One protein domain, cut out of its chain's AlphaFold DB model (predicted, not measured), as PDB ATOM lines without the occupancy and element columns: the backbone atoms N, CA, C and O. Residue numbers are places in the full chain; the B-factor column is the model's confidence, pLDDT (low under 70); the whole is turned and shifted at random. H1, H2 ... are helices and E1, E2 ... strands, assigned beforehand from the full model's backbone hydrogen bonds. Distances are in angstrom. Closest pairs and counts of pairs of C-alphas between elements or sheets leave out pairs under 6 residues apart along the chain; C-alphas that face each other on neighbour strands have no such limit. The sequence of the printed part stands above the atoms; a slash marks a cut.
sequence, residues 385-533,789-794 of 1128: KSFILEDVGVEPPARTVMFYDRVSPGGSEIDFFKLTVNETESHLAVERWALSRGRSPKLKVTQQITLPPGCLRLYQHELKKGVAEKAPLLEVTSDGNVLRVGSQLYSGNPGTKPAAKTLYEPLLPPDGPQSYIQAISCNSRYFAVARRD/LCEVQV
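Overview. This is residues 385 to 533 and 789 to 794 of the 1128 residues of an uncharacterized protein of Colletotrichum graminicola (strain M1.001 / M2 / FGSC 10212) (UniProt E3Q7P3). Three antiparallel sheets are stacked in a row, partly face to face: a long, twisted sheet E2 to E5 at one end, the small sheet E6 to E9 in the middle, and the sheet E10 to E12 at the other end. The separate strand E1 lies at the far end of the long sheet, and the loop of residues 461 to 473, after the short helix H1, reaches well out from the body. The printed part has 155 residues, with one named helix and twelve named strands in the order E1 to E5, H1, E6 to E12, and the class is mostly strand. The sheet orders are E2 E3 E4 E5, E6 E7 E8 E9 and E10 E11 E12. The whole is compact, with a radius of gyration of the C-alphas of 16.4 A and spans of 48 by 39 by 29 A.

Along the chain. E1, residues 385 to 388, begins at C-alpha 385 (-27.164, -14.389, 17.631). E2 is residues 401 to 407, 19.8 A; E3 413 to 420, 22.9 A; E4 426 to 436, 32.8 A; and E5 439 to 451, 34.3 A. H1 is residues 457 to 460. E6 is residues 474 to 476, E7 482 to 485, E8 488 to 492, E9 504 to 507 and E10 519 to 522. E11 is residues 526 to 531, 17.2 A, and E12, residues 789 to 794, 17.0 A, ends at C-alpha 794 (-0.243, -18.150, -15.665).

Arrangement. E2 to E5 form a meander, each strand the antiparallel neighbour of the one before; N 404 and O 417 are 3.0 A apart, N 416 and O 431 2.8 A, and N 430 and O 447 2.8 A. E1 pairs with no named strand; its closest C-alpha pair with E5 is Phe 387 and Ser 440, 7.1 A. H1 is on none of the three sheets and is too short for an O i to N i+4 pair; its one O i to N i+3 pair is within hydrogen-bond range. E6 to E9 form a second meander, with N 484 and O 475 2.8 A apart, N 490 and O 483 2.8 A, and N 491 and O 505 2.8 A. The sheets form a stack of sheets, face to face in turn: the facing parts of the first two are 10.3 A centre to centre, and those of the second and third 9.8 A. In the third, N 528 and O 521 are 2.9 A apart, and N 791 and O 531 2.8 A.

Size, cuts and confidence. The C-alphas farthest apart are those of Lys 465 and Ala 499, 49.5 A. Residues 534 to 788 are not printed; C-alphas 533 and 789 are 6.5 A apart across the cut. The links E1 to E2, H1 to E6, E8 to E9 and E9 to E10 are long. The mean pLDDT of the printed part is 80.8, and 28 residues are under 70, among them residues 391 to 400 and 494 to 501.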
ATOM      1  N   LYS A 385     -26.696 -13.286  18.476       91.12
ATOM      2  CA  LYS A 385     -27.164 -14.389  17.631       91.12
ATOM      3  C   LYS A 385     -25.961 -15.062  16.970       91.12
ATOM      4  O   LYS A 385     -25.315 -14.451  16.122       91.12
ATOM      5  N   SER A 386     -25.708 -16.309  17.355       92.50
ATOM      6  CA  SER A 386     -24.575 -17.142  16.938       92.50
ATOM      7  C   SER A 386     -25.029 -18.455  16.287       92.50
ATOM      8  O   SER A 386     -26.193 -18.842  16.421       92.50
ATOM      9  N   PHE A 387     -24.127 -19.107  15.550       91.06
ATOM     10  CA  PHE A 387     -24.343 -20.388  14.871       91.06
ATOM     11  C   PHE A 387     -23.025 -21.147  14.628       91.06
ATOM     12  O   PHE A 387     -21.934 -20.572  14.678       91.06
ATOM     13  N   ILE A 388     -23.150 -22.422  14.259       90.56
ATOM     14  CA  ILE A 388     -22.112 -23.263  13.646       90.56
ATOM     15  C   ILE A 388     -22.630 -23.832  12.311       90.56
ATOM     16  O   ILE A 388     -23.841 -23.951  12.125       90.56
ATOM     17  N   LEU A 389     -21.733 -24.155  11.375       89.12
ATOM     18  CA  LEU A 389     -22.063 -24.881  10.143       89.12
ATOM     19  C   LEU A 389     -22.010 -26.394  10.385       89.12
ATOM     20  O   LEU A 389     -20.998 -27.050  10.145       89.12
ATOM     21  N   GLU A 390     -23.109 -26.945  10.887       78.44
ATOM     22  CA  GLU A 390     -23.307 -28.384  11.082       78.44
ATOM     23  C   GLU A 390     -24.438 -28.899  10.181       78.44
ATOM     24  O   GLU A 390     -25.368 -28.156   9.861       78.44
ATOM     25  N   ASP A 391     -24.365 -30.172   9.784       60.31
ATOM     26  CA  ASP A 391     -25.477 -30.853   9.118       60.31
ATOM     27  C   ASP A 391     -26.332 -31.584  10.164       60.31
ATOM     28  O   ASP A 391     -25.811 -32.148  11.133       60.31
ATOM     29  N   VAL A 392     -27.655 -31.522  10.028       53.28
ATOM     30  CA  VAL A 392     -28.567 -31.795  11.148       53.28
ATOM     31  C   VAL A 392     -28.890 -33.284  11.241       53.28
ATOM     32  O   VAL A 392     -29.758 -33.791  10.537       53.28
ATOM     33  N   GLY A 393     -28.228 -33.968  12.178       44.78
ATOM     34  CA  GLY A 393     -28.500 -35.371  12.518       44.78
ATOM     35  C   GLY A 393     -27.507 -36.390  11.953       44.78
ATOM     36  O   GLY A 393     -27.756 -37.587  12.064       44.78
ATOM     37  N   VAL A 394     -26.386 -35.943  11.381       49.31
ATOM     38  CA  VAL A 394     -25.293 -36.825  10.939       49.31
ATOM     39  C   VAL A 394     -24.273 -36.977  12.074       49.31
ATOM     40  O   VAL A 394     -23.729 -35.983  12.554       49.31
ATOM     41  N   GLU A 395     -24.002 -38.210  12.515       42.94
ATOM     42  CA  GLU A 395     -22.932 -38.462  13.491       42.94
ATOM     43  C   GLU A 395     -21.548 -38.127  12.899       42.94
ATOM     44  O   GLU A 395     -21.323 -38.331  11.701       42.94
ATOM     45  N   PRO A 396     -20.594 -37.619  13.706       46.72
ATOM     46  CA  PRO A 396     -19.255 -37.324  13.215       46.72
ATOM     47  C   PRO A 396     -18.592 -38.615  12.702       46.72
ATOM     48  O   PRO A 396     -18.523 -39.598  13.444       46.72
ATOM     49  N   PRO A 397     -18.093 -38.647  11.451       49.88
ATOM     50  CA  PRO A 397     -17.533 -39.861  10.868       49.88
ATOM     51  C   PRO A 397     -16.331 -40.353  11.679       49.88
ATOM     52  O   PRO A 397     -15.460 -39.571  12.051       49.88
ATOM     53  N   ALA A 398     -16.248 -41.668  11.897       44.66
ATOM     54  CA  ALA A 398     -15.229 -42.331  12.721       44.66
ATOM     55  C   ALA A 398     -13.807 -42.355  12.101       44.66
ATOM     56  O   ALA A 398     -13.039 -43.289  12.323       44.66
ATOM     57  N   ARG A 399     -13.467 -41.369  11.264       55.72
ATOM     58  CA  ARG A 399     -12.230 -41.282  10.475       55.72
ATOM     59  C   ARG A 399     -11.658 -39.867  10.525       55.72
ATOM     60  O   ARG A 399     -12.362 -38.904  10.821       55.72
ATOM     61  N   THR A 400     -10.379 -39.738  10.189       62.56
ATOM     62  CA  THR A 400      -9.611 -38.485  10.208       62.56
ATOM     63  C   THR A 400     -10.084 -37.502   9.125       62.56
ATOM     64  O   THR A 400      -9.482 -37.392   8.058       62.56
ATOM     65  N   VAL A 401     -11.172 -36.774   9.396       77.81
ATOM     66  CA  VAL A 401     -11.687 -35.714   8.513       77.81
ATOM     67  C   VAL A 401     -11.074 -34.371   8.891       77.81
ATOM     68  O   VAL A 401     -11.193 -33.933  10.032       77.81
ATOM     69  N   MET A 402     -10.397 -33.720   7.950       85.88
ATOM     70  CA  MET A 402      -9.845 -32.371   8.101       85.88
ATOM     71  C   MET A 402     -10.838 -31.333   7.564       85.88
ATOM     72  O   MET A 402     -11.487 -31.552   6.541       85.88
ATOM     73  N   PHE A 403     -10.948 -30.197   8.245       89.25
ATOM     74  CA  PHE A 403     -11.858 -29.101   7.926       89.25
ATOM     75  C   PHE A 403     -11.107 -27.896   7.354       89.25
ATOM     76  O   PHE A 403     -10.111 -27.446   7.923       89.25
ATOM     77  N   TYR A 404     -11.608 -27.354   6.246       91.56
ATOM     78  CA  TYR A 404     -11.127 -26.118   5.625       91.56
ATOM     79  C   TYR A 404     -12.318 -25.271   5.166       91.56
ATOM     80  O   TYR A 404     -13.416 -25.789   4.970       91.56
ATOM     81  N   ASP A 405     -12.109 -23.974   4.957       92.94
ATOM     82  CA  ASP A 405     -13.157 -23.051   4.529       92.94
ATOM     83  C   ASP A 405     -12.636 -21.920   3.637       92.94
ATOM     84  O   ASP A 405     -11.470 -21.522   3.714       92.94
ATOM     85  N   ARG A 406     -13.531 -21.401   2.788       91.94
ATOM     86  CA  ARG A 406     -13.330 -20.204   1.961       91.94
ATOM     87  C   ARG A 406     -14.533 -19.287   2.129       91.94
ATOM     88  O   ARG A 406     -15.620 -19.607   1.655       91.94
ATOM     89  N   VAL A 407     -14.330 -18.134   2.759       90.75
ATOM     90  CA  VAL A 407     -15.333 -17.061   2.857       90.75
ATOM     91  C   VAL A 407     -15.288 -16.196   1.591       90.75
ATOM     92  O   VAL A 407     -14.202 -15.874   1.108       90.75
ATOM     93  N   SER A 408     -16.444 -15.819   1.037       87.75
ATOM     94  CA  SER A 408     -16.510 -14.891  -0.102       87.75
ATOM     95  C   SER A 408     -16.028 -13.479   0.293       87.75
ATOM     96  O   SER A 408     -16.136 -13.111   1.464       87.75
ATOM     97  N   PRO A 409     -15.536 -12.641  -0.645       82.94
ATOM     98  CA  PRO A 409     -14.926 -11.352  -0.293       82.94
ATOM     99  C   PRO A 409     -15.849 -10.401   0.488       82.94
ATOM    100  O   PRO A 409     -15.380  -9.678   1.357       82.94
ATOM    101  N   GLY A 410     -17.163 -10.450   0.234       79.88
ATOM    102  CA  GLY A 410     -18.182  -9.675   0.958       79.88
ATOM    103  C   GLY A 410     -18.860 -10.408   2.126       79.88
ATOM    104  O   GLY A 410     -19.937  -9.991   2.548       79.88
ATOM    105  N   GLY A 411     -18.323 -11.540   2.603       85.69
ATOM    106  CA  GLY A 411     -18.880 -12.293   3.743       85.69
ATOM    107  C   GLY A 411     -20.280 -12.882   3.517       85.69
ATOM    108  O   GLY A 411     -21.000 -13.182   4.474       85.69
ATOM    109  N   SER A 412     -20.694 -13.002   2.254       87.38
ATOM    110  CA  SER A 412     -22.041 -13.397   1.824       87.38
ATOM    111  C   SER A 412     -22.230 -14.907   1.692       87.38
ATOM    112  O   SER A 412     -23.349 -15.402   1.822       87.38
ATOM    113  N   GLU A 413     -21.149 -15.639   1.446       89.81
ATOM    114  CA  GLU A 413     -21.127 -17.090   1.286       89.81
ATOM    115  C   GLU A 413     -19.863 -17.661   1.922       89.81
ATOM    116  O   GLU A 413     -18.852 -16.971   2.068       89.81
ATOM    117  N   ILE A 414     -19.923 -18.934   2.292       91.94
ATOM    118  CA  ILE A 414     -18.785 -19.697   2.787       91.94
ATOM    119  C   ILE A 414     -18.850 -21.112   2.209       91.94
ATOM    120  O   ILE A 414     -19.848 -21.816   2.361       91.94
ATOM    121  N   ASP A 415     -17.783 -21.513   1.525       91.69
ATOM    122  CA  ASP A 415     -17.571 -22.900   1.126       91.69
ATOM    123  C   ASP A 415     -16.895 -23.630   2.289       91.69
ATOM    124  O   ASP A 415     -15.838 -23.199   2.752       91.69
ATOM    125  N   PHE A 416     -17.501 -24.718   2.760       93.06
ATOM    126  CA  PHE A 416     -16.984 -25.581   3.820       93.06
ATOM    127  C   PHE A 416     -16.530 -26.917   3.216       93.06
ATOM    128  O   PHE A 416     -17.255 -27.552   2.449       93.06
ATOM    129  N   PHE A 417     -15.311 -27.330   3.548       92.12
ATOM    130  CA  PHE A 417     -14.603 -28.460   2.960       92.12
ATOM    131  C   PHE A 417     -14.293 -29.506   4.034       92.12
ATOM    132  O   PHE A 417     -13.637 -29.204   5.034       92.12
ATOM    133  N   LYS A 418     -14.739 -30.745   3.811       90.75
ATOM    134  CA  LYS A 418     -14.569 -31.899   4.706       90.75
ATOM    135  C   LYS A 418     -13.714 -32.949   3.986       90.75
ATOM    136  O   LYS A 418     -14.216 -33.699   3.149       90.75
ATOM    137  N   LEU A 419     -12.411 -32.955   4.264       89.81
ATOM    138  CA  LEU A 419     -11.405 -33.806   3.620       89.81
ATOM    139  C   LEU A 419     -11.170 -35.083   4.439       89.81
ATOM    140  O   LEU A 419     -10.492 -35.044   5.463       89.81
ATOM    141  N   THR A 420     -11.691 -36.213   3.972       87.75
ATOM    142  CA  THR A 420     -11.466 -37.545   4.553       87.75
ATOM    143  C   THR A 420     -10.259 -38.199   3.886       87.75
ATOM    144  O   THR A 420     -10.320 -38.542   2.703       87.75
ATOM    145  N   VAL A 421      -9.182 -38.410   4.644       82.56
ATOM    146  CA  VAL A 421      -7.974 -39.102   4.164       82.56
ATOM    147  C   VAL A 421      -7.984 -40.552   4.645       82.56
ATOM    148  O   VAL A 421      -8.113 -40.799   5.843       82.56
ATOM    149  N   ASN A 422      -7.832 -41.503   3.722       77.50
ATOM    150  CA  ASN A 422      -7.614 -42.924   4.020       77.50
ATOM    151  C   ASN A 422      -6.420 -43.451   3.205       77.50
ATOM    152  O   ASN A 422      -5.989 -42.809   2.248       77.50
ATOM    153  N   GLU A 423      -5.920 -44.634   3.561       69.06
ATOM    154  CA  GLU A 423      -4.763 -45.280   2.917       69.06
ATOM    155  C   GLU A 423      -4.993 -45.623   1.434       69.06
ATOM    156  O   GLU A 423      -4.068 -45.530   0.629       69.06
ATOM    157  N   THR A 424      -6.222 -46.005   1.069       72.88
ATOM    158  CA  THR A 424      -6.588 -46.468  -0.280       72.88
ATOM    159  C   THR A 424      -7.218 -45.369  -1.137       72.88
ATOM    160  O   THR A 424      -6.724 -45.061  -2.218       72.88
ATOM    161  N   GLU A 425      -8.294 -44.751  -0.649       81.00
ATOM    162  CA  GLU A 425      -9.022 -43.675  -1.327       81.00
ATOM    163  C   GLU A 425      -9.183 -42.473  -0.397       81.00
ATOM    164  O   GLU A 425      -9.465 -42.631   0.788       81.00
ATOM    165  N   SER A 426      -9.042 -41.257  -0.918       88.62
ATOM    166  CA  SER A 426      -9.334 -40.026  -0.173       88.62
ATOM    167  C   SER A 426     -10.473 -39.270  -0.848       88.62
ATOM    168  O   SER A 426     -10.534 -39.197  -2.076       88.62
ATOM    169  N   HIS A 427     -11.373 -38.691  -0.053       89.62
ATOM    170  CA  HIS A 427     -12.548 -37.981  -0.559       89.62
ATOM    171  C   HIS A 427     -12.673 -36.605   0.084       89.62
ATOM    172  O   HIS A 427     -12.379 -36.418   1.263       89.62
ATOM    173  N   LEU A 428     -13.183 -35.657  -0.687       91.81
ATOM    174  CA  LEU A 428     -13.499 -34.309  -0.261       91.81
ATOM    175  C   LEU A 428     -15.000 -34.071  -0.445       91.81
ATOM    176  O   LEU A 428     -15.495 -34.094  -1.572       91.81
ATOM    177  N   ALA A 429     -15.723 -33.825   0.645       90.62
ATOM    178  CA  ALA A 429     -17.063 -33.249   0.576       90.62
ATOM    179  C   ALA A 429     -16.974 -31.716   0.645       90.62
ATOM    180  O   ALA A 429     -16.149 -31.161   1.375       90.62
ATOM    181  N   VAL A 430     -17.807 -31.040  -0.144       91.25
ATOM    182  CA  VAL A 430     -17.826 -29.587  -0.335       91.25
ATOM    183  C   VAL A 430     -19.251 -29.084  -0.163       91.25
ATOM    184  O   VAL A 430     -20.155 -29.571  -0.836       91.25
ATOM    185  N   GLU A 431     -19.446 -28.088   0.693       91.12
ATOM    186  CA  GLU A 431     -20.747 -27.506   1.024       91.12
ATOM    187  C   GLU A 431     -20.716 -25.988   0.844       91.12
ATOM    188  O   GLU A 431     -20.000 -25.292   1.564       91.12
ATOM    189  N   ARG A 432     -21.519 -25.449  -0.081       90.75
ATOM    190  CA  ARG A 432     -21.677 -23.996  -0.250       90.75
ATOM    191  C   ARG A 432     -22.810 -23.494   0.636       90.75
ATOM    192  O   ARG A 432     -23.979 -23.770   0.360       90.75
ATOM    193  N   TRP A 433     -22.478 -22.732   1.672       91.44
ATOM    194  CA  TRP A 433     -23.434 -22.128   2.601       91.44
ATOM    195  C   TRP A 433     -23.623 -20.637   2.301       91.44
ATOM    196  O   TRP A 433     -22.668 -19.864   2.254       91.44
ATOM    197  N   ALA A 434     -24.874 -20.209   2.140       90.12
ATOM    198  CA  ALA A 434     -25.244 -18.804   2.021       90.12
ATOM    199  C   ALA A 434     -25.485 -18.179   3.399       90.12
ATOM    200  O   ALA A 434     -26.201 -18.731   4.242       90.12
ATOM    201  N   LEU A 435     -24.922 -16.990   3.592       87.56
ATOM    202  CA  LEU A 435     -25.013 -16.193   4.806       87.56
ATOM    203  C   LEU A 435     -25.950 -15.001   4.566       87.56
ATOM    204  O   LEU A 435     -26.136 -14.527   3.446       87.56
ATOM    205  N   SER A 436     -26.624 -14.529   5.611       79.44
ATOM    206  CA  SER A 436     -27.599 -13.438   5.497       79.44
ATOM    207  C   SER A 436     -27.803 -12.748   6.837       79.44
ATOM    208  O   SER A 436     -27.906 -13.407   7.868       79.44
ATOM    209  N   ARG A 437     -27.902 -11.414   6.832       72.88
ATOM    210  CA  ARG A 437     -27.980 -10.592   8.052       72.88
ATOM    211  C   ARG A 437     -29.109 -11.068   8.981       72.88
ATOM    212  O   ARG A 437     -30.280 -11.028   8.607       72.88
ATOM    213  N   GLY A 438     -28.768 -11.539  10.182       70.50
ATOM    214  CA  GLY A 438     -29.738 -11.981  11.193       70.50
ATOM    215  C   GLY A 438     -30.482 -13.292  10.890       70.50
ATOM    216  O   GLY A 438     -31.248 -13.764  11.739       70.50
ATOM    217  N   ARG A 439     -30.279 -13.910   9.721       78.38
ATOM    218  CA  ARG A 439     -30.852 -15.212   9.340       78.38
ATOM    219  C   ARG A 439     -29.812 -16.305   9.588       78.38
ATOM    220  O   ARG A 439     -28.621 -16.067   9.446       78.38
ATOM    221  N   SER A 440     -30.261 -17.495   9.978       80.88
ATOM    222  CA  SER A 440     -29.356 -18.644  10.093       80.88
ATOM    223  C   SER A 440     -28.794 -19.009   8.704       80.88
ATOM    224  O   SER A 440     -29.501 -18.771   7.714       80.88
ATOM    225  N   PRO A 441     -27.571 -19.566   8.610       89.56
ATOM    226  CA  PRO A 441     -26.997 -20.024   7.347       89.56
ATOM    227  C   PRO A 441     -27.917 -20.986   6.591       89.56
ATOM    228  O   PRO A 441     -28.713 -21.708   7.193       89.56
ATOM    229  N   LYS A 442     -27.790 -21.014   5.262       89.69
ATOM    230  CA  LYS A 442     -28.507 -21.955   4.396       89.69
ATOM    231  C   LYS A 442     -27.542 -22.687   3.477       89.69
ATOM    232  O   LYS A 442     -26.912 -22.052   2.635       89.69
ATOM    233  N   LEU A 443     -27.486 -24.008   3.587       88.81
ATOM    234  CA  LEU A 443     -26.829 -24.859   2.603       88.81
ATOM    235  C   LEU A 443     -27.507 -24.670   1.231       88.81
ATOM    236  O   LEU A 443     -28.728 -24.792   1.120       88.81
ATOM    237  N   LYS A 444     -26.727 -24.312   0.204       86.88
ATOM    238  CA  LYS A 444     -27.187 -24.149  -1.186       86.88
ATOM    239  C   LYS A 444     -26.915 -25.393  -2.029       86.88
ATOM    240  O   LYS A 444     -27.781 -25.802  -2.794       86.88
ATOM    241  N   VAL A 445     -25.703 -25.942  -1.932       85.81
ATOM    242  CA  VAL A 445     -25.209 -27.050  -2.767       85.81
ATOM    243  C   VAL A 445     -24.222 -27.889  -1.960       85.81
ATOM    244  O   VAL A 445     -23.387 -27.324  -1.254       85.81
ATOM    245  N   THR A 446     -24.276 -29.209  -2.139       88.44
ATOM    246  CA  THR A 446     -23.267 -30.159  -1.651       88.44
ATOM    247  C   THR A 446     -22.719 -30.973  -2.821       88.44
ATOM    248  O   THR A 446     -23.493 -31.445  -3.655       88.44
ATOM    249  N   GLN A 447     -21.403 -31.167  -2.869       89.12
ATOM    250  CA  GLN A 447     -20.709 -32.044  -3.815       89.12
ATOM    251  C   GLN A 447     -19.761 -32.981  -3.057       89.12
ATOM    252  O   GLN A 447     -19.150 -32.579  -2.070       89.12
ATOM    253  N   GLN A 448     -19.582 -34.206  -3.550       90.06
ATOM    254  CA  GLN A 448     -18.515 -35.111  -3.122       90.06
ATOM    255  C   GLN A 448     -17.538 -35.343  -4.283       90.06
ATOM    256  O   GLN A 448     -17.949 -35.477  -5.435       90.06
ATOM    257  N   ILE A 449     -16.242 -35.352  -3.977       90.69
ATOM    258  CA  ILE A 449     -15.131 -35.456  -4.927       90.69
ATOM    259  C   ILE A 449     -14.194 -36.561  -4.435       90.69
ATOM    260  O   ILE A 449     -13.682 -36.477  -3.320       90.69
ATOM    261  N   THR A 450     -13.935 -37.585  -5.248       90.88
ATOM    262  CA  THR A 450     -12.844 -38.540  -4.982       90.88
ATOM    263  C   THR A 450     -11.534 -37.966  -5.517       90.88
ATOM    264  O   THR A 450     -11.492 -37.406  -6.615       90.88
ATOM    265  N   LEU A 451     -10.471 -38.059  -4.719       90.50
ATOM    266  CA  LEU A 451      -9.162 -37.493  -5.030       90.50
ATOM    267  C   LEU A 451      -8.269 -38.528  -5.738       90.50
ATOM    268  O   LEU A 451      -8.325 -39.707  -5.383       90.50
ATOM    269  N   PRO A 452      -7.409 -38.121  -6.692       87.81
ATOM    270  CA  PRO A 452      -6.440 -39.026  -7.306       87.81
ATOM    271  C   PRO A 452      -5.472 -39.627  -6.270       87.81
ATOM    272  O   PRO A 452      -5.034 -38.909  -5.361       87.81
ATOM    273  N   PRO A 453      -5.075 -40.906  -6.405       84.38
ATOM    274  CA  PRO A 453      -4.116 -41.521  -5.494       84.38
ATOM    275  C   PRO A 453      -2.782 -40.764  -5.517       84.38
ATOM    276  O   PRO A 453      -2.310 -40.312  -6.558       84.38
ATOM    277  N   GLY A 454      -2.171 -40.605  -4.343       81.50
ATOM    278  CA  GLY A 454      -0.871 -39.949  -4.185       81.50
ATOM    279  C   GLY A 454      -0.863 -38.412  -4.203       81.50
ATOM    280  O   GLY A 454       0.120 -37.845  -3.727       81.50
ATOM    281  N   CYS A 455      -1.924 -37.715  -4.639       86.19
ATOM    282  CA  CYS A 455      -1.904 -36.242  -4.767       86.19
ATOM    283  C   CYS A 455      -1.623 -35.489  -3.447       86.19
ATOM    284  O   CYS A 455      -1.114 -34.366  -3.459       86.19
ATOM    285  N   LEU A 456      -1.905 -36.116  -2.299       87.19
ATOM    286  CA  LEU A 456      -1.658 -35.553  -0.970       87.19
ATOM    287  C   LEU A 456      -0.224 -35.764  -0.453       87.19
ATOM    288  O   LEU A 456       0.139 -35.103   0.515       87.19
ATOM    289  N   ARG A 457       0.616 -36.621  -1.061       82.88
ATOM    290  CA  ARG A 457       1.923 -37.043  -0.493       82.88
ATOM    291  C   ARG A 457       2.818 -35.874  -0.087       82.88
ATOM    292  O   ARG A 457       3.181 -35.748   1.084       82.88
ATOM    293  N   LEU A 458       3.094 -34.969  -1.030       82.19
ATOM    294  CA  LEU A 458       3.897 -33.764  -0.783       82.19
ATOM    295  C   LEU A 458       3.286 -32.848   0.287       82.19
ATOM    296  O   LEU A 458       4.008 -32.077   0.904       82.19
ATOM    297  N   TYR A 459       1.983 -32.956   0.552       83.81
ATOM    298  CA  TYR A 459       1.204 -32.075   1.423       83.81
ATOM    299  C   TYR A 459       0.856 -32.704   2.787       83.81
ATOM    300  O   TYR A 459       0.562 -31.973   3.725       83.81
ATOM    301  N   GLN A 460       1.020 -34.021   2.951       79.62
ATOM    302  CA  GLN A 460       0.687 -34.761   4.177       79.62
ATOM    303  C   GLN A 460       1.892 -35.001   5.104       79.62
ATOM    304  O   GLN A 460       1.821 -34.674   6.282       79.62
ATOM    305  N   HIS A 461       3.012 -35.520   4.593       75.62
ATOM    306  CA  HIS A 461       4.135 -35.989   5.428       75.62
ATOM    307  C   HIS A 461       5.102 -34.879   5.887       75.62
ATOM    308  O   HIS A 461       5.193 -33.823   5.258       75.62
ATOM    309  N   GLU A 462       5.868 -35.108   6.956       71.88
ATOM    310  CA  GLU A 462       6.925 -34.176   7.372       71.88
ATOM    311  C   GLU A 462       8.028 -34.016   6.312       71.88
ATOM    312  O   GLU A 462       8.307 -34.922   5.526       71.88
ATOM    313  N   LEU A 463       8.698 -32.862   6.330       74.00
ATOM    314  CA  LEU A 463       9.828 -32.547   5.456       74.00
ATOM    315  C   LEU A 463      11.161 -32.665   6.212       74.00
ATOM    316  O   LEU A 463      11.218 -32.560   7.441       74.00
ATOM    317  N   LYS A 464      12.251 -32.898   5.480       75.62
ATOM    318  CA  LYS A 464      13.614 -32.974   6.028       75.62
ATOM    319  C   LYS A 464      14.034 -31.630   6.651       75.62
ATOM    320  O   LYS A 464      13.595 -30.560   6.230       75.62
ATOM    321  N   LYS A 465      14.885 -31.677   7.689       57.25
ATOM    322  CA  LYS A 465      15.344 -30.475   8.417       57.25
ATOM    323  C   LYS A 465      16.008 -29.485   7.446       57.25
ATOM    324  O   LYS A 465      16.978 -29.846   6.792       57.25
ATOM    325  N   GLY A 466      15.511 -28.247   7.409       55.88
ATOM    326  CA  GLY A 466      16.027 -27.156   6.566       55.88
ATOM    327  C   GLY A 466      15.064 -26.693   5.466       55.88
ATOM    328  O   GLY A 466      15.176 -25.557   5.003       55.88
ATOM    329  N   VAL A 467      14.084 -27.522   5.090       57.66
ATOM    330  CA  VAL A 467      13.009 -27.130   4.162       57.66
ATOM    331  C   VAL A 467      12.015 -26.198   4.877       57.66
ATOM    332  O   VAL A 467      11.835 -26.289   6.092       57.66
ATOM    333  N   ALA A 468      11.416 -25.262   4.136       56.38
ATOM    334  CA  ALA A 468      10.497 -24.257   4.673       56.38
ATOM    335  C   ALA A 468       9.145 -24.837   5.130       56.38
ATOM    336  O   ALA A 468       8.773 -25.959   4.780       56.38
ATOM    337  N   GLU A 469       8.385 -24.026   5.872       61.94
ATOM    338  CA  GLU A 469       6.984 -24.318   6.178       61.94
ATOM    339  C   GLU A 469       6.112 -24.402   4.916       61.94
ATOM    340  O   GLU A 469       6.439 -23.912   3.830       61.94
ATOM    341  N   LYS A 470       5.010 -25.127   5.069       72.56
ATOM    342  CA  LYS A 470       4.473 -26.003   4.036       72.56
ATOM    343  C   LYS A 470       3.029 -25.638   3.714       72.56
ATOM    344  O   LYS A 470       2.199 -25.563   4.616       72.56
ATOM    345  N   ALA A 471       2.722 -25.456   2.430       82.38
ATOM    346  CA  ALA A 471       1.380 -25.094   1.980       82.38
ATOM    347  C   ALA A 471       0.323 -26.118   2.447       82.38
ATOM    348  O   ALA A 471       0.609 -27.321   2.488       82.38
ATOM    349  N   PRO A 472      -0.902 -25.675   2.792       85.31
ATOM    350  CA  PRO A 472      -1.924 -26.555   3.347       85.31
ATOM    351  C   PRO A 472      -2.357 -27.634   2.344       85.31
ATOM    352  O   PRO A 472      -2.262 -27.451   1.126       85.31
ATOM    353  N   LEU A 473      -2.898 -28.741   2.868       88.75
ATOM    354  CA  LEU A 473      -3.499 -29.827   2.078       88.75
ATOM    355  C   LEU A 473      -4.582 -29.329   1.111       88.75
ATOM    356  O   LEU A 473      -4.717 -29.888   0.027       88.75
ATOM    357  N   LEU A 474      -5.325 -28.285   1.486       92.12
ATOM    358  CA  LEU A 474      -6.378 -27.680   0.679       92.12
ATOM    359  C   LEU A 474      -6.243 -26.154   0.692       92.12
ATOM    360  O   LEU A 474      -5.959 -25.555   1.730       92.12
ATOM    361  N   GLU A 475      -6.449 -25.534  -0.466       90.88
ATOM    362  CA  GLU A 475      -6.417 -24.084  -0.666       90.88
ATOM    363  C   GLU A 475      -7.431 -23.694  -1.748       90.88
ATOM    364  O   GLU A 475      -7.658 -24.454  -2.687       90.88
ATOM    365  N   VAL A 476      -8.053 -22.522  -1.627       91.81
ATOM    366  CA  VAL A 476      -9.082 -22.044  -2.563       91.81
ATOM    367  C   VAL A 476      -8.873 -20.559  -2.811       91.81
ATOM    368  O   VAL A 476      -8.571 -19.813  -1.877       91.81
ATOM    369  N   THR A 477      -9.047 -20.121  -4.054       90.62
ATOM    370  CA  THR A 477      -8.993 -18.698  -4.403       90.62
ATOM    371  C   THR A 477     -10.157 -17.925  -3.774       90.62
ATOM    372  O   THR A 477     -11.218 -18.479  -3.480       90.62
ATOM    373  N   SER A 478      -9.976 -16.623  -3.539       83.12
ATOM    374  CA  SER A 478     -10.970 -15.781  -2.850       83.12
ATOM    375  C   SER A 478     -12.302 -15.675  -3.601       83.12
ATOM    376  O   SER A 478     -13.358 -15.616  -2.971       83.12
ATOM    377  N   ASP A 479     -12.275 -15.728  -4.934       83.25
ATOM    378  CA  ASP A 479     -13.452 -15.826  -5.804       83.25
ATOM    379  C   ASP A 479     -14.106 -17.225  -5.789       83.25
ATOM    380  O   ASP A 479     -15.329 -17.335  -5.902       83.25
ATOM    381  N   GLY A 480     -13.333 -18.279  -5.512       86.44
ATOM    382  CA  GLY A 480     -13.757 -19.681  -5.545       86.44
ATOM    383  C   GLY A 480     -13.653 -20.333  -6.924       86.44
ATOM    384  O   GLY A 480     -14.219 -21.405  -7.119       86.44
ATOM    385  N   ASN A 481     -12.964 -19.700  -7.878       88.25
ATOM    386  CA  ASN A 481     -12.834 -20.192  -9.251       88.25
ATOM    387  C   ASN A 481     -11.732 -21.249  -9.418       88.25
ATOM    388  O   ASN A 481     -11.767 -22.002 -10.391       88.25
ATOM    389  N   VAL A 482     -10.792 -21.367  -8.471       90.94
ATOM    390  CA  VAL A 482      -9.850 -22.496  -8.400       90.94
ATOM    391  C   VAL A 482      -9.746 -23.040  -6.974       90.94
ATOM    392  O   VAL A 482      -9.535 -22.304  -6.010       90.94
ATOM    393  N   LEU A 483      -9.851 -24.363  -6.868       93.19
ATOM    394  CA  LEU A 483      -9.606 -25.174  -5.676       93.19
ATOM    395  C   LEU A 483      -8.357 -26.032  -5.924       93.19
ATOM    396  O   LEU A 483      -8.249 -26.696  -6.953       93.19
ATOM    397  N   ARG A 484      -7.433 -26.059  -4.964       92.50
ATOM    398  CA  ARG A 484      -6.286 -26.973  -4.919       92.50
ATOM    399  C   ARG A 484      -6.474 -27.973  -3.784       92.50
ATOM    400  O   ARG A 484      -6.759 -27.580  -2.656       92.50
ATOM    401  N   VAL A 485      -6.246 -29.253  -4.073       92.62
ATOM    402  CA  VAL A 485      -6.224 -30.340  -3.088       92.62
ATOM    403  C   VAL A 485      -4.958 -31.161  -3.317       92.62
ATOM    404  O   VAL A 485      -4.825 -31.863  -4.316       92.62
ATOM    405  N   GLY A 486      -3.984 -31.024  -2.424       89.56
ATOM    406  CA  GLY A 486      -2.632 -31.516  -2.659       89.56
ATOM    407  C   GLY A 486      -2.022 -30.881  -3.916       89.56
ATOM    408  O   GLY A 486      -2.010 -29.654  -4.042       89.56
ATOM    409  N   SER A 487      -1.532 -31.716  -4.836       88.38
ATOM    410  CA  SER A 487      -1.075 -31.327  -6.181       88.38
ATOM    411  C   SER A 487      -2.202 -31.189  -7.215       88.38
ATOM    412  O   SER A 487      -1.970 -30.653  -8.296       88.38
ATOM    413  N   GLN A 488      -3.416 -31.662  -6.912       90.38
ATOM    414  CA  GLN A 488      -4.544 -31.674  -7.842       90.38
ATOM    415  C   GLN A 488      -5.273 -30.320  -7.846       90.38
ATOM    416  O   GLN A 488      -5.508 -29.723  -6.795       90.38
ATOM    417  N   LEU A 489      -5.668 -29.849  -9.034       91.12
ATOM    418  CA  LEU A 489      -6.434 -28.613  -9.226       91.12
ATOM    419  C   LEU A 489      -7.870 -28.899  -9.687       91.12
ATOM    420  O   LEU A 489      -8.143 -29.899 -10.353       91.12
ATOM    421  N   TYR A 490      -8.780 -27.980  -9.377       90.69
ATOM    422  CA  TYR A 490     -10.173 -28.010  -9.807       90.69
ATOM    423  C   TYR A 490     -10.656 -26.602 -10.177       90.69
ATOM    424  O   TYR A 490     -10.399 -25.652  -9.438       90.69
ATOM    425  N   SER A 491     -11.382 -26.472 -11.286       89.25
ATOM    426  CA  SER A 491     -12.076 -25.247 -11.694       89.25
ATOM    427  C   SER A 491     -13.422 -25.170 -10.986       89.25
ATOM    428  O   SER A 491     -14.221 -26.104 -11.068       89.25
ATOM    429  N   GLY A 492     -13.666 -24.067 -10.288       84.00
ATOM    430  CA  GLY A 492     -14.934 -23.771  -9.638       84.00
ATOM    431  C   GLY A 492     -15.927 -23.125 -10.599       84.00
ATOM    432  O   GLY A 492     -15.572 -22.250 -11.381       84.00
ATOM    433  N   ASN A 493     -17.190 -23.533 -10.501       73.94
ATOM    434  CA  ASN A 493     -18.316 -22.960 -11.228       73.94
ATOM    435  C   ASN A 493     -19.112 -22.028 -10.282       73.94
ATOM    436  O   ASN A 493     -19.984 -22.505  -9.548       73.94
ATOM    437  N   PRO A 494     -18.841 -20.705 -10.242       56.66
ATOM    438  CA  PRO A 494     -19.495 -19.784  -9.302       56.66
ATOM    439  C   PRO A 494     -20.933 -19.424  -9.710       56.66
ATOM    440  O   PRO A 494     -21.778 -19.183  -8.855       56.66
ATOM    441  N   GLY A 495     -21.209 -19.375 -11.018       53.03
ATOM    442  CA  GLY A 495     -22.459 -18.874 -11.602       53.03
ATOM    443  C   GLY A 495     -23.505 -19.948 -11.909       53.03
ATOM    444  O   GLY A 495     -24.392 -19.725 -12.734       53.03
ATOM    445  N   THR A 496     -23.394 -21.136 -11.313       47.78
ATOM    446  CA  THR A 496     -24.305 -22.253 -11.582       47.78
ATOM    447  C   THR A 496     -25.736 -21.938 -11.153       47.78
ATOM    448  O   THR A 496     -26.025 -21.599 -10.006       47.78
ATOM    449  N   LYS A 497     -26.680 -22.111 -12.088       48.44
ATOM    450  CA  LYS A 497     -28.113 -22.169 -11.764       48.44
ATOM    451  C   LYS A 497     -28.338 -23.304 -10.747       48.44
ATOM    452  O   LYS A 497     -27.709 -24.350 -10.907       48.44
ATOM    453  N   PRO A 498     -29.285 -23.183  -9.796       46.09
ATOM    454  CA  PRO A 498     -29.481 -24.140  -8.690       46.09
ATOM    455  C   PRO A 498     -29.921 -25.569  -9.092       46.09
ATOM    456  O   PRO A 498     -30.275 -26.366  -8.232       46.09
ATOM    457  N   ALA A 499     -29.910 -25.904 -10.385       43.25
ATOM    458  CA  ALA A 499     -30.107 -27.256 -10.906       43.25
ATOM    459  C   ALA A 499     -28.786 -28.026 -11.140       43.25
ATOM    460  O   ALA A 499     -28.817 -29.247 -11.286       43.25
ATOM    461  N   ALA A 500     -27.634 -27.346 -11.192       53.03
ATOM    462  CA  ALA A 500     -26.335 -27.992 -11.369       53.03
ATOM    463  C   ALA A 500     -25.770 -28.464 -10.018       53.03
ATOM    464  O   ALA A 500     -25.643 -27.676  -9.084       53.03
ATOM    465  N   LYS A 501     -25.420 -29.752  -9.921       64.12
ATOM    466  CA  LYS A 501     -24.923 -30.393  -8.685       64.12
ATOM    467  C   LYS A 501     -23.399 -30.307  -8.496       64.12
ATOM    468  O   LYS A 501     -22.884 -30.781  -7.489       64.12
ATOM    469  N   THR A 502     -22.685 -29.729  -9.460       78.50
ATOM    470  CA  THR A 502     -21.218 -29.690  -9.501       78.50
ATOM    471  C   THR A 502     -20.731 -28.275  -9.196       78.50
ATOM    472  O   THR A 502     -21.025 -27.343  -9.944       78.50
ATOM    473  N   LEU A 503     -19.993 -28.113  -8.096       81.69
ATOM    474  CA  LEU A 503     -19.322 -26.867  -7.715       81.69
ATOM    475  C   LEU A 503     -17.915 -26.775  -8.315       81.69
ATOM    476  O   LEU A 503     -17.506 -25.687  -8.701       81.69
ATOM    477  N   TYR A 504     -17.197 -27.899  -8.386       88.56
ATOM    478  CA  TYR A 504     -15.795 -27.991  -8.792       88.56
ATOM    479  C   TYR A 504     -15.555 -29.171  -9.749       88.56
ATOM    480  O   TYR A 504     -16.019 -30.286  -9.497       88.56
ATOM    481  N   GLU A 505     -14.796 -28.939 -10.821       86.81
ATOM    482  CA  GLU A 505     -14.473 -29.915 -11.875       86.81
ATOM    483  C   GLU A 505     -12.951 -30.078 -12.045       86.81
ATOM    484  O   GLU A 505     -12.219 -29.108 -11.865       86.81
ATOM    485  N   PRO A 506     -12.428 -31.280 -12.359       87.06
ATOM    486  CA  PRO A 506     -10.989 -31.536 -12.347       87.06
ATOM    487  C   PRO A 506     -10.230 -30.847 -13.495       87.06
ATOM    488  O   PRO A 506     -10.508 -31.034 -14.687       87.06
ATOM    489  N   LEU A 507      -9.192 -30.104 -13.111       84.69
ATOM    490  CA  LEU A 507      -8.187 -29.511 -13.990       84.69
ATOM    491  C   LEU A 507      -6.946 -30.412 -14.048       84.69
ATOM    492  O   LEU A 507      -6.564 -31.010 -13.044       84.69
ATOM    493  N   LEU A 508      -6.270 -30.501 -15.196       74.81
ATOM    494  CA  LEU A 508      -4.960 -31.164 -15.232       74.81
ATOM    495  C   LEU A 508      -3.938 -30.285 -14.482       74.81
ATOM    496  O   LEU A 508      -3.946 -29.065 -14.673       74.81
ATOM    497  N   PRO A 509      -3.075 -30.847 -13.618       70.00
ATOM    498  CA  PRO A 509      -2.043 -30.070 -12.940       70.00
ATOM    499  C   PRO A 509      -0.942 -29.643 -13.934       70.00
ATOM    500  O   PRO A 509      -0.508 -30.460 -14.752       70.00
ATOM    501  N   PRO A 510      -0.482 -28.379 -13.894       66.94
ATOM    502  CA  PRO A 510       0.310 -27.781 -14.971       66.94
ATOM    503  C   PRO A 510       1.688 -28.419 -15.187       66.94
ATOM    504  O   PRO A 510       2.056 -28.685 -16.328       66.94
ATOM    505  N   ASP A 511       2.413 -28.703 -14.103       68.50
ATOM    506  CA  ASP A 511       3.731 -29.359 -14.104       68.50
ATOM    507  C   ASP A 511       3.607 -30.886 -13.830       68.50
ATOM    508  O   ASP A 511       4.566 -31.537 -13.419       68.50
ATOM    509  N   GLY A 512       2.420 -31.477 -14.036       71.12
ATOM    510  CA  GLY A 512       2.154 -32.907 -13.825       71.12
ATOM    511  C   GLY A 512       1.686 -33.292 -12.405       71.12
ATOM    512  O   GLY A 512       1.631 -32.456 -11.504       71.12
ATOM    513  N   PRO A 513       1.311 -34.568 -12.175       64.62
ATOM    514  CA  PRO A 513       0.557 -35.002 -10.987       64.62
ATOM    515  C   PRO A 513       1.308 -34.901  -9.650       64.62
ATOM    516  O   PRO A 513       0.679 -34.961  -8.594       64.62
ATOM    517  N   GLN A 514       2.630 -34.724  -9.671       68.62
ATOM    518  CA  GLN A 514       3.482 -34.567  -8.483       68.62
ATOM    519  C   GLN A 514       4.037 -33.134  -8.336       68.62
ATOM    520  O   GLN A 514       5.007 -32.918  -7.616       68.62
ATOM    521  N   SER A 515       3.450 -32.126  -8.994       80.19
ATOM    522  CA  SER A 515       3.926 -30.742  -8.873       80.19
ATOM    523  C   SER A 515       3.606 -30.115  -7.506       80.19
ATOM    524  O   SER A 515       2.442 -30.094  -7.086       80.19
ATOM    525  N   TYR A 516       4.610 -29.529  -6.842       85.50
ATOM    526  CA  TYR A 516       4.385 -28.669  -5.676       85.50
ATOM    527  C   TYR A 516       3.908 -27.268  -6.087       85.50
ATOM    528  O   TYR A 516       4.499 -26.618  -6.955       85.50
ATOM    529  N   ILE A 517       2.848 -26.812  -5.422       87.31
ATOM    530  CA  ILE A 517       2.155 -25.537  -5.599       87.31
ATOM    531  C   ILE A 517       2.008 -24.925  -4.203       87.31
ATOM    532  O   ILE A 517       1.406 -25.535  -3.321       87.31
ATOM    533  N   GLN A 518       2.567 -23.732  -3.995       86.44
ATOM    534  CA  GLN A 518       2.589 -23.090  -2.676       86.44
ATOM    535  C   GLN A 518       1.457 -22.077  -2.485       86.44
ATOM    536  O   GLN A 518       1.032 -21.860  -1.353       86.44
ATOM    537  N   ALA A 519       1.009 -21.443  -3.574       89.31
ATOM    538  CA  ALA A 519      -0.131 -20.535  -3.579       89.31
ATOM    539  C   ALA A 519      -0.846 -20.526  -4.941       89.31
ATOM    540  O   ALA A 519      -0.207 -20.717  -5.985       89.31
ATOM    541  N   ILE A 520      -2.152 -20.243  -4.928       92.88
ATOM    542  CA  ILE A 520      -2.992 -20.074  -6.128       92.88
ATOM    543  C   ILE A 520      -3.700 -18.710  -6.161       92.88
ATOM    544  O   ILE A 520      -3.963 -18.093  -5.132       92.88
ATOM    545  N   SER A 521      -4.034 -18.237  -7.362       92.56
ATOM    546  CA  SER A 521      -4.876 -17.050  -7.590       92.56
ATOM    547  C   SER A 521      -5.622 -17.170  -8.924       92.56
ATOM    548  O   SER A 521      -5.194 -17.930  -9.794       92.56
ATOM    549  N   CYS A 522      -6.733 -16.451  -9.093       90.56
ATOM    550  CA  CYS A 522      -7.579 -16.530 -10.288       90.56
ATOM    551  C   CYS A 522      -8.172 -15.161 -10.654       90.56
ATOM    552  O   CYS A 522      -8.303 -14.281  -9.802       90.56
ATOM    553  N   ASN A 523      -8.547 -15.006 -11.922       85.56
ATOM    554  CA  ASN A 523      -9.611 -14.117 -12.380       85.56
ATOM    555  C   ASN A 523     -10.572 -14.916 -13.283       85.56
ATOM    556  O   ASN A 523     -10.378 -16.110 -13.498       85.56
ATOM    557  N   SER A 524     -11.595 -14.281 -13.853       78.88
ATOM    558  CA  SER A 524     -12.647 -14.974 -14.619       78.88
ATOM    559  C   SER A 524     -12.200 -15.705 -15.901       78.88
ATOM    560  O   SER A 524     -13.050 -16.303 -16.553       78.88
ATOM    561  N   ARG A 525     -10.924 -15.626 -16.314       86.19
ATOM    562  CA  ARG A 525     -10.386 -16.283 -17.530       86.19
ATOM    563  C   ARG A 525      -9.041 -16.989 -17.323       86.19
ATOM    564  O   ARG A 525      -8.711 -17.896 -18.083       86.19
ATOM    565  N   TYR A 526      -8.264 -16.591 -16.318       90.62
ATOM    566  CA  TYR A 526      -6.902 -17.072 -16.088       90.62
ATOM    567  C   TYR A 526      -6.676 -17.422 -14.620       90.62
ATOM    568  O   TYR A 526      -7.194 -16.752 -13.728       90.62
ATOM    569  N   PHE A 527      -5.823 -18.413 -14.369       92.44
ATOM    570  CA  PHE A 527      -5.324 -18.722 -13.031       92.44
ATOM    571  C   PHE A 527      -3.798 -18.688 -12.994       92.44
ATOM    572  O   PHE A 527      -3.132 -18.990 -13.986       92.44
ATOM    573  N   ALA A 528      -3.239 -18.306 -11.845       93.31
ATOM    574  CA  ALA A 528      -1.802 -18.281 -11.619       93.31
ATOM    575  C   ALA A 528      -1.402 -19.208 -10.471       93.31
ATOM    576  O   ALA A 528      -2.042 -19.247  -9.415       93.31
ATOM    577  N   VAL A 529      -0.308 -19.928 -10.700       92.56
ATOM    578  CA  VAL A 529       0.302 -20.911  -9.802       92.56
ATOM    579  C   VAL A 529       1.666 -20.378  -9.382       92.56
ATOM    580  O   VAL A 529       2.468 -20.000 -10.237       92.56
ATOM    581  N   ALA A 530       1.929 -20.331  -8.075       91.44
ATOM    582  CA  ALA A 530       3.148 -19.752  -7.516       91.44
ATOM    583  C   ALA A 530       3.880 -20.703  -6.553       91.44
ATOM    584  O   ALA A 530       3.263 -21.459  -5.795       91.44
ATOM    585  N   ARG A 531       5.217 -20.622  -6.558       87.94
ATOM    586  CA  ARG A 531       6.124 -21.327  -5.635       87.94
ATOM    587  C   ARG A 531       7.354 -20.473  -5.305       87.94
ATOM    588  O   ARG A 531       7.963 -19.912  -6.208       87.94
ATOM    589  N   ARG A 532       7.721 -20.372  -4.025       84.75
ATOM    590  CA  ARG A 532       8.946 -19.709  -3.516       84.75
ATOM    591  C   ARG A 532      10.018 -20.692  -3.043       84.75
ATOM    592  O   ARG A 532      11.191 -20.334  -2.960       84.75
ATOM    593  N   ASP A 533       9.611 -21.930  -2.785       76.75
ATOM    594  CA  ASP A 533      10.466 -23.067  -2.467       76.75
ATOM    595  C   ASP A 533      10.135 -24.213  -3.441       76.75
ATOM    596  O   ASP A 533       8.976 -24.405  -3.828       76.75
ATOM    597  N   LEU A 789      14.650 -20.015  -5.347       84.44
ATOM    598  CA  LEU A 789      14.082 -19.747  -6.668       84.44
ATOM    599  C   LEU A 789      12.558 -19.623  -6.573       84.44
ATOM    600  O   LEU A 789      11.849 -20.624  -6.478       84.44
ATOM    601  N   CYS A 790      12.082 -18.387  -6.654       88.00
ATOM    602  CA  CYS A 790      10.679 -18.041  -6.779       88.00
ATOM    603  C   CYS A 790      10.231 -18.133  -8.244       88.00
ATOM    604  O   CYS A 790      10.962 -17.755  -9.159       88.00
ATOM    605  N   GLU A 791       9.019 -18.632  -8.465       90.81
ATOM    606  CA  GLU A 791       8.401 -18.803  -9.776       90.81
ATOM    607  C   GLU A 791       6.891 -18.552  -9.713       90.81
ATOM    608  O   GLU A 791       6.215 -19.023  -8.794       90.81
ATOM    609  N   VAL A 792       6.366 -17.866 -10.731       92.75
ATOM    610  CA  VAL A 792       4.929 -17.758 -11.006       92.75
ATOM    611  C   VAL A 792       4.644 -18.061 -12.476       92.75
ATOM    612  O   VAL A 792       5.379 -17.648 -13.376       92.75
ATOM    613  N   GLN A 793       3.571 -18.806 -12.712       92.94
ATOM    614  CA  GLN A 793       3.102 -19.236 -14.028       92.94
ATOM    615  C   GLN A 793       1.617 -18.874 -14.175       92.94
ATOM    616  O   GLN A 793       0.877 -18.988 -13.199       92.94
ATOM    617  N   VAL A 794       1.171 -18.470 -15.369       93.44
ATOM    618  CA  VAL A 794      -0.243 -18.150 -15.665       93.44
ATOM    619  C   VAL A 794      -0.773 -19.058 -16.767       93.44
ATOM    620  O   VAL A 794      -0.101 -19.262 -17.778       93.44
TER     621      VAL A 794